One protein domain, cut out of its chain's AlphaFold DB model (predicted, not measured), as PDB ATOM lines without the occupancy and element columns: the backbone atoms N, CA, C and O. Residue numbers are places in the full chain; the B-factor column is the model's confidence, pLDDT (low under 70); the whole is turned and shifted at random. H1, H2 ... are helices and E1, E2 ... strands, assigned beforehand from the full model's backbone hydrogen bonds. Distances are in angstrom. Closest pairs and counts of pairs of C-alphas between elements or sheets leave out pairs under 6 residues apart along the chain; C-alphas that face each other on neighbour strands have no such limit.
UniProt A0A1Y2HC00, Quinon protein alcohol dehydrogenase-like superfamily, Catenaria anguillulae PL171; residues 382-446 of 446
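Overview. This is residues 382 to 446 of the 446 residues of the protein "Quinon protein alcohol dehydrogenase-like superfamily" of Catenaria anguillulae PL171 (UniProt A0A1Y2HC00). One long helix, H1, packs by its later part on a small hairpin of strands E1 and E2, while its residues 382 to 393 stick out as a free arm. Short helix H2 follows H1, and short helices H3 and H4 follow the hairpin. The printed part has 65 residues, ordered H1 H2 E1 E2 H3 H4, mostly helix, compact with a radius of gyration of the C-alphas of 12.4 A, spanning 37 by 25 by 23 A.

Along the chain. H1, residues 382 to 404, runs 32.3 A from C-alpha 382 at (209.157, 167.786, 171.028). H2 is 407 to 412, E1 417 to 419, E2 426 to 428, H3 433 to 437, and H4 440 to 444, ending at (203.694, 168.830, 144.758).

Arrangement. The closest C-alphas of H1 and E1, Trp 398 and Phe 417, are 4.3 A apart. E1 and E2 are antiparallel, with N 419 and O 426 at 2.8 A, within hydrogen-bond range. The closest C-alphas of E2 and H4, Leu 427 and Phe 444, are 6.2 A apart. H3 and H4 are close but not clearly touching, Met 435 and Asp 441 having the closest C-alphas, 6.2 A. H1 and H2 meet only through their link. In H1, H2, H3 and H4 every O i to N i+4 pair is within hydrogen-bond range.

Size, cuts and confidence. The printed part has no cut and no long link. Residues 421 to 423 and 441 to 446 have pLDDT under 70.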
ATOM      1  N   PRO A 382     210.310 168.688 171.043       76.81
ATOM      2  CA  PRO A 382     209.157 167.786 171.028       76.81
ATOM      3  C   PRO A 382     208.032 168.303 170.121       76.81
ATOM      4  O   PRO A 382     207.310 167.510 169.526       76.81
ATOM      5  N   ILE A 383     207.929 169.625 169.948       77.38
ATOM      6  CA  ILE A 383     206.948 170.264 169.062       77.38
ATOM      7  C   ILE A 383     207.271 169.969 167.595       77.38
ATOM      8  O   ILE A 383     206.383 169.615 166.826       77.38
ATOM      9  N   VAL A 384     208.540 170.087 167.196       75.31
ATOM     10  CA  VAL A 384     208.960 169.845 165.807       75.31
ATOM     11  C   VAL A 384     208.853 168.359 165.465       75.31
ATOM     12  O   VAL A 384     208.365 168.022 164.390       75.31
ATOM     13  N   VAL A 385     209.232 167.473 166.392       77.81
ATOM     14  CA  VAL A 385     209.062 166.020 166.236       77.81
ATOM     15  C   VAL A 385     207.579 165.651 166.121       77.81
ATOM     16  O   VAL A 385     207.215 164.885 165.231       77.81
ATOM     17  N   ALA A 386     206.706 166.237 166.949       80.06
ATOM     18  CA  ALA A 386     205.262 166.020 166.867       80.06
ATOM     19  C   ALA A 386     204.667 166.530 165.544       80.06
ATOM     20  O   ALA A 386     203.872 165.830 164.922       80.06
ATOM     21  N   LEU A 387     205.081 167.710 165.068       82.69
ATOM     22  CA  LEU A 387     204.651 168.247 163.772       82.69
ATOM     23  C   LEU A 387     205.120 167.370 162.603       82.69
ATOM     24  O   LEU A 387     204.337 167.100 161.696       82.69
ATOM     25  N   ALA A 388     206.362 166.879 162.632       79.69
ATOM     26  CA  ALA A 388     206.875 165.956 161.620       79.69
ATOM     27  C   ALA A 388     206.120 164.614 161.632       79.69
ATOM     28  O   ALA A 388     205.775 164.097 160.570       79.69
ATOM     29  N   ALA A 389     205.805 164.081 162.817       82.25
ATOM     30  CA  ALA A 389     204.996 162.872 162.966       82.25
ATOM     31  C   ALA A 389     203.557 163.068 162.459       82.25
ATOM     32  O   ALA A 389     203.037 162.199 161.765       82.25
ATOM     33  N   LEU A 390     202.933 164.221 162.735       86.62
ATOM     34  CA  LEU A 390     201.608 164.576 162.214       86.62
ATOM     35  C   LEU A 390     201.609 164.713 160.688       86.62
ATOM     36  O   LEU A 390     200.687 164.229 160.038       86.62
ATOM     37  N   LEU A 391     202.648 165.318 160.107       83.88
ATOM     38  CA  LEU A 391     202.801 165.420 158.653       83.88
ATOM     39  C   LEU A 391     202.995 164.043 158.005       83.88
ATOM     40  O   LEU A 391     202.371 163.767 156.984       83.88
ATOM     41  N   LEU A 392     203.800 163.162 158.607       84.38
ATOM     42  CA  LEU A 392     203.960 161.777 158.153       84.38
ATOM     43  C   LEU A 392     202.657 160.980 158.270       84.38
ATOM     44  O   LEU A 392     202.308 160.252 157.344       84.38
ATOM     45  N   ALA A 393     201.914 161.141 159.367       86.44
ATOM     46  CA  ALA A 393     200.618 160.499 159.560       86.44
ATOM     47  C   ALA A 393     199.583 161.003 158.542       86.44
ATOM     48  O   ALA A 393     198.867 160.197 157.950       86.44
ATOM     49  N   ALA A 394     199.539 162.313 158.280       83.62
ATOM     50  CA  ALA A 394     198.689 162.898 157.246       83.62
ATOM     51  C   ALA A 394     199.057 162.360 155.858       83.62
ATOM     52  O   ALA A 394     198.182 161.911 155.125       83.62
ATOM     53  N   TRP A 395     200.351 162.309 155.535       81.31
ATOM     54  CA  TRP A 395     200.840 161.774 154.266       81.31
ATOM     55  C   TRP A 395     200.488 160.292 154.087       81.31
ATOM     56  O   TRP A 395     199.994 159.897 153.033       81.31
ATOM     57  N   PHE A 396     200.661 159.481 155.134       85.00
ATOM     58  CA  PHE A 396     200.261 158.074 155.128       85.00
ATOM     59  C   PHE A 396     198.744 157.915 154.986       85.00
ATOM     60  O   PHE A 396     198.281 157.076 154.221       85.00
ATOM     61  N   THR A 397     197.959 158.760 155.657       86.50
ATOM     62  CA  THR A 397     196.494 158.763 155.533       86.50
ATOM     63  C   THR A 397     196.068 159.087 154.101       86.50
ATOM     64  O   THR A 397     195.228 158.390 153.541       86.50
ATOM     65  N   TRP A 398     196.681 160.088 153.468       86.88
ATOM     66  CA  TRP A 398     196.422 160.444 152.068       86.88
ATOM     67  C   TRP A 398     196.850 159.349 151.088       86.88
ATOM     68  O   TRP A 398     196.213 159.166 150.051       86.88
ATOM     69  N   LEU A 399     197.901 158.596 151.419       83.50
ATOM     70  CA  LEU A 399     198.325 157.431 150.650       83.50
ATOM     71  C   LEU A 399     197.323 156.280 150.761       83.50
ATOM     72  O   LEU A 399     196.931 155.719 149.745       83.50
ATOM     73  N   VAL A 400     196.854 155.972 151.970       85.81
ATOM     74  CA  VAL A 400     195.831 154.942 152.205       85.81
ATOM     75  C   VAL A 400     194.506 155.314 151.534       85.81
ATOM     76  O   VAL A 400     193.908 154.482 150.854       85.81
ATOM     77  N   LEU A 401     194.064 156.569 151.657       82.62
ATOM     78  CA  LEU A 401     192.841 157.051 151.010       82.62
ATOM     79  C   LEU A 401     192.914 156.935 149.486       82.62
ATOM     80  O   LEU A 401     191.953 156.474 148.881       82.62
ATOM     81  N   GLY A 402     194.060 157.263 148.881       80.88
ATOM     82  CA  GLY A 402     194.268 157.124 147.437       80.88
ATOM     83  C   GLY A 402     194.254 155.679 146.919       80.88
ATOM     84  O   GLY A 402     194.108 155.475 145.717       80.88
ATOM     85  N   VAL A 403     194.382 154.683 147.805       82.50
ATOM     86  CA  VAL A 403     194.285 153.251 147.468       82.50
ATOM     87  C   VAL A 403     192.867 152.711 147.661       82.50
ATOM     88  O   VAL A 403     192.435 151.851 146.897       82.50
ATOM     89  N   ILE A 404     192.152 153.175 148.690       84.94
ATOM     90  CA  ILE A 404     190.885 152.569 149.133       84.94
ATOM     91  C   ILE A 404     189.659 153.289 148.556       84.94
ATOM     92  O   ILE A 404     188.633 152.650 148.330       84.94
ATOM     93  N   VAL A 405     189.744 154.601 148.324       86.69
ATOM     94  CA  VAL A 405     188.601 155.428 147.916       86.69
ATOM     95  C   VAL A 405     188.750 155.846 146.449       86.69
ATOM     96  O   VAL A 405     189.836 156.279 146.050       86.69
ATOM     97  N   PRO A 406     187.684 155.758 145.629       87.44
ATOM     98  CA  PRO A 406     187.697 156.274 144.267       87.44
ATOM     99  C   PRO A 406     188.114 157.750 144.209       87.44
ATOM    100  O   PRO A 406     187.677 158.585 145.003       87.44
ATOM    101  N   ALA A 407     188.965 158.084 143.237       83.31
ATOM    102  CA  ALA A 407     189.554 159.417 143.125       83.31
ATOM    103  C   ALA A 407     188.506 160.535 142.954       83.31
ATOM    104  O   ALA A 407     188.714 161.645 143.438       83.31
ATOM    105  N   ASP A 408     187.378 160.268 142.292       86.12
ATOM    106  CA  ASP A 408     186.327 161.261 142.061       86.12
ATOM    107  C   ASP A 408     185.576 161.646 143.348       86.12
ATOM    108  O   ASP A 408     185.160 162.798 143.491       86.12
ATOM    109  N   GLU A 409     185.451 160.726 144.309       86.94
ATOM    110  CA  GLU A 409     184.868 161.006 145.624       86.94
ATOM    111  C   GLU A 409     185.800 161.866 146.484       86.94
ATOM    112  O   GLU A 409     185.364 162.855 147.076       86.94
ATOM    113  N   LEU A 410     187.102 161.559 146.488       86.31
ATOM    114  CA  LEU A 410     188.117 162.349 147.199       86.31
ATOM    115  C   LEU A 410     188.234 163.772 146.640       86.31
ATOM    116  O   LEU A 410     188.405 164.730 147.401       86.31
ATOM    117  N   VAL A 411     188.088 163.921 145.318       86.31
ATOM    118  CA  VAL A 411     188.065 165.229 144.655       86.31
ATOM    119  C   VAL A 411     186.857 166.053 145.094       86.31
ATOM    120  O   VAL A 411     187.023 167.214 145.468       86.31
ATOM    121  N   LYS A 412     185.656 165.460 145.114       86.44
ATOM    122  CA  LYS A 412     184.428 166.132 145.583       86.44
ATOM    123  C   LYS A 412     184.510 166.526 147.058       86.44
ATOM    124  O   LYS A 412     184.011 167.582 147.430       86.44
ATOM    125  N   ALA A 413     185.156 165.701 147.882       84.50
ATOM    126  CA  ALA A 413     185.338 165.956 149.308       84.50
ATOM    127  C   ALA A 413     186.449 166.978 149.621       84.50
ATOM    128  O   ALA A 413     186.619 167.355 150.780       84.50
ATOM    129  N   GLY A 414     187.226 167.422 148.625       85.25
ATOM    130  CA  GLY A 414     188.338 168.351 148.848       85.25
ATOM    131  C   GLY A 414     189.505 167.734 149.627       85.25
ATOM    132  O   GLY A 414     190.268 168.463 150.262       85.25
ATOM    133  N   ILE A 415     189.644 166.403 149.614       86.25
ATOM    134  CA  ILE A 415     190.658 165.677 150.387       86.25
ATOM    135  C   ILE A 415     191.866 165.379 149.486       86.25
ATOM    136  O   ILE A 415     191.686 164.818 148.402       86.25
ATOM    137  N   PRO A 416     193.098 165.733 149.891       86.56
ATOM    138  CA  PRO A 416     194.303 165.368 149.149       86.56
ATOM    139  C   PRO A 416     194.576 163.860 149.243       86.56
ATOM    140  O   PRO A 416     194.308 163.231 150.266       86.56
ATOM    141  N   PHE A 417     195.141 163.277 148.188       87.56
ATOM    142  CA  PHE A 417     195.456 161.846 148.150       87.56
ATOM    143  C   PHE A 417     196.665 161.550 147.267       87.56
ATOM    144  O   PHE A 417     197.015 162.342 146.394       87.56
ATOM    145  N   VAL A 418     197.319 160.413 147.491       84.56
ATOM    146  CA  VAL A 418     198.431 159.962 146.642       84.56
ATOM    147  C   VAL A 418     197.894 159.006 145.584       84.56
ATOM    148  O   VAL A 418     197.307 157.981 145.910       84.56
ATOM    149  N   SER A 419     198.116 159.330 144.314       79.81
ATOM    150  CA  SER A 419     197.800 158.466 143.178       79.81
ATOM    151  C   SER A 419     199.068 157.789 142.667       79.81
ATOM    152  O   SER A 419     200.110 158.431 142.527       79.81
ATOM    153  N   VAL A 420     198.992 156.495 142.363       73.00
ATOM    154  CA  VAL A 420     200.098 155.726 141.773       73.00
ATOM    155  C   VAL A 420     199.754 155.418 140.316       73.00
ATOM    156  O   VAL A 420     199.407 154.297 139.959       73.00
ATOM    157  N   GLN A 421     199.815 156.432 139.451       64.62
ATOM    158  CA  GLN A 421     199.706 156.246 138.000       64.62
ATOM    159  C   GLN A 421     201.108 156.268 137.383       64.62
ATOM    160  O   GLN A 421     201.817 157.264 137.480       64.62
ATOM    161  N   GLY A 422     201.529 155.160 136.760       60.41
ATOM    162  CA  GLY A 422     202.830 155.067 136.078       60.41
ATOM    163  C   GLY A 422     204.027 154.666 136.956       60.41
ATOM    164  O   GLY A 422     205.165 154.861 136.543       60.41
ATOM    165  N   GLY A 423     203.796 154.092 138.142       65.69
ATOM    166  CA  GLY A 423     204.841 153.478 138.979       65.69
ATOM    167  C   GLY A 423     205.524 154.399 139.998       65.69
ATOM    168  O   GLY A 423     206.274 153.904 140.835       65.69
ATOM    169  N   ALA A 424     205.232 155.703 139.990       72.94
ATOM    170  CA  ALA A 424     205.678 156.645 141.018       72.94
ATOM    171  C   ALA A 424     204.470 157.237 141.775       72.94
ATOM    172  O   ALA A 424     203.496 157.635 141.132       72.94
ATOM    173  N   PRO A 425     204.500 157.303 143.121       76.69
ATOM    174  CA  PRO A 425     203.446 157.946 143.896       76.69
ATOM    175  C   PRO A 425     203.470 159.461 143.665       76.69
ATOM    176  O   PRO A 425     204.479 160.115 143.927       76.69
ATOM    177  N   LYS A 426     202.350 160.026 143.209       80.31
ATOM    178  CA  LYS A 426     202.170 161.469 143.020       80.31
ATOM    179  C   LYS A 426     201.054 161.987 143.918       80.31
ATOM    180  O   LYS A 426     199.958 161.433 143.945       80.31
ATOM    181  N   LEU A 427     201.334 163.056 144.659       83.19
ATOM    182  CA  LEU A 427     200.355 163.690 145.536       83.19
ATOM    183  C   LEU A 427     199.415 164.586 144.708       83.19
ATOM    184  O   LEU A 427     199.856 165.520 144.042       83.19
ATOM    185  N   VAL A 428     198.115 164.302 144.747       82.88
ATOM    186  CA  VAL A 428     197.065 165.024 144.017       82.88
ATOM    187  C   VAL A 428     196.391 166.022 144.958       82.88
ATOM    188  O   VAL A 428     195.706 165.637 145.906       82.88
ATOM    189  N   VAL A 429     196.614 167.314 144.704       84.69
ATOM    190  CA  VAL A 429     196.213 168.424 145.598       84.69
ATOM    191  C   VAL A 429     195.547 169.596 144.871       84.69
ATOM    192  O   VAL A 429     195.167 170.581 145.496       84.69
ATOM    193  N   THR A 430     195.388 169.521 143.547       79.38
ATOM    194  CA  THR A 430     194.922 170.637 142.701       79.38
ATOM    195  C   THR A 430     193.470 171.049 142.958       79.38
ATOM    196  O   THR A 430     193.082 172.181 142.659       79.38
ATOM    197  N   HIS A 431     192.664 170.159 143.535       82.94
ATOM    198  CA  HIS A 431     191.283 170.407 143.955       82.94
ATOM    199  C   HIS A 431     191.164 170.933 145.396       82.94
ATOM    200  O   HIS A 431     190.079 171.343 145.797       82.94
ATOM    201  N   VAL A 432     192.258 170.963 146.168       85.75
ATOM    202  CA  VAL A 432     192.256 171.342 147.589       85.75
ATOM    203  C   VAL A 432     192.533 172.839 147.744       85.75
ATOM    204  O   VAL A 432     193.651 173.319 147.557       85.75
ATOM    205  N   GLU A 433     191.499 173.599 148.098       82.19
ATOM    206  CA  GLU A 433     191.526 175.066 148.069       82.19
ATOM    207  C   GLU A 433     192.571 175.693 148.998       82.19
ATOM    208  O   GLU A 433     193.352 176.539 148.563       82.19
ATOM    209  N   TRP A 434     192.656 175.240 150.250       82.44
ATOM    210  CA  TRP A 434     193.604 175.811 151.205       82.44
ATOM    211  C   TRP A 434     195.062 175.557 150.803       82.44
ATOM    212  O   TRP A 434     195.897 176.436 150.989       82.44
ATOM    213  N   MET A 435     195.370 174.401 150.200       81.25
ATOM    214  CA  MET A 435     196.721 174.072 149.728       81.25
ATOM    215  C   MET A 435     197.143 174.937 148.538       81.25
ATOM    216  O   MET A 435     198.308 175.324 148.453       81.25
ATOM    217  N   ARG A 436     196.200 175.293 147.655       78.75
ATOM    218  CA  ARG A 436     196.441 176.263 146.574       78.75
ATOM    219  C   ARG A 436     196.714 177.660 147.113       78.75
ATOM    220  O   ARG A 436     197.632 178.328 146.645       78.75
ATOM    221  N   ASN A 437     195.972 178.084 148.135       81.81
ATOM    222  CA  ASN A 437     196.138 179.412 148.731       81.81
ATOM    223  C   ASN A 437     197.525 179.610 149.363       81.81
ATOM    224  O   ASN A 437     198.021 180.734 149.405       81.81
ATOM    225  N   VAL A 438     198.178 178.529 149.803       78.94
ATOM    226  CA  VAL A 438     199.562 178.550 150.312       78.94
ATOM    227  C   VAL A 438     200.610 178.096 149.282       78.94
ATOM    228  O   VAL A 438     201.783 177.954 149.620       78.94
ATOM    229  N   GLY A 439     200.217 177.877 148.022       74.56
ATOM    230  CA  GLY A 439     201.110 177.531 146.910       74.56
ATOM    231  C   GLY A 439     201.703 176.116 146.943       74.56
ATOM    232  O   GLY A 439     202.672 175.847 146.231       74.56
ATOM    233  N   LEU A 440     201.158 175.206 147.759       74.00
ATOM    234  CA  LEU A 440     201.643 173.823 147.875       74.00
ATOM    235  C   LEU A 440     201.315 172.977 146.637       74.00
ATOM    236  O   LEU A 440     202.040 172.035 146.323       74.00
ATOM    237  N   ASP A 441     200.278 173.343 145.889       67.94
ATOM    238  CA  ASP A 441     199.929 172.742 144.599       67.94
ATOM    239  C   ASP A 441     201.051 172.880 143.557       67.94
ATOM    240  O   ASP A 441     201.251 171.983 142.743       67.94
ATOM    241  N   ARG A 442     201.841 173.958 143.622       69.88
ATOM    242  CA  ARG A 442     203.005 174.171 142.743       69.88
ATOM    243  C   ARG A 442     204.227 173.351 143.153       69.88
ATOM    244  O   ARG A 442     205.053 173.042 142.301       69.88
ATOM    245  N   VAL A 443     204.343 173.017 144.439       67.19
ATOM    246  CA  VAL A 443     205.459 172.239 145.002       67.19
ATOM    247  C   VAL A 443     205.261 170.744 144.760       67.19
ATOM    248  O   VAL A 443     206.211 170.056 144.407       67.19
ATOM    249  N   PHE A 444     204.031 170.250 144.922       65.50
ATOM    250  CA  PHE A 444     203.694 168.830 144.758       65.50
ATOM    251  C   PHE A 444     203.103 168.481 143.377       65.50
ATOM    252  O   PHE A 444     202.900 167.308 143.072       65.50
ATOM    253  N   GLY A 445     202.787 169.487 142.552       53.78
ATOM    254  CA  GLY A 445     202.189 169.316 141.223       53.78
ATOM    255  C   GLY A 445     203.176 168.987 140.096       53.78
ATOM    256  O   GLY A 445     202.738 168.483 139.055       53.78
ATOM    257  N   GLN A 446     204.481 169.217 140.291       44.31
ATOM    258  CA  GLN A 446     205.546 168.656 139.443       44.31
ATOM    259  C   GLN A 446     205.766 167.200 139.838       44.31
ATOM    260  O   GLN A 446     205.593 166.337 138.943       44.31
TER     261      GLN A 446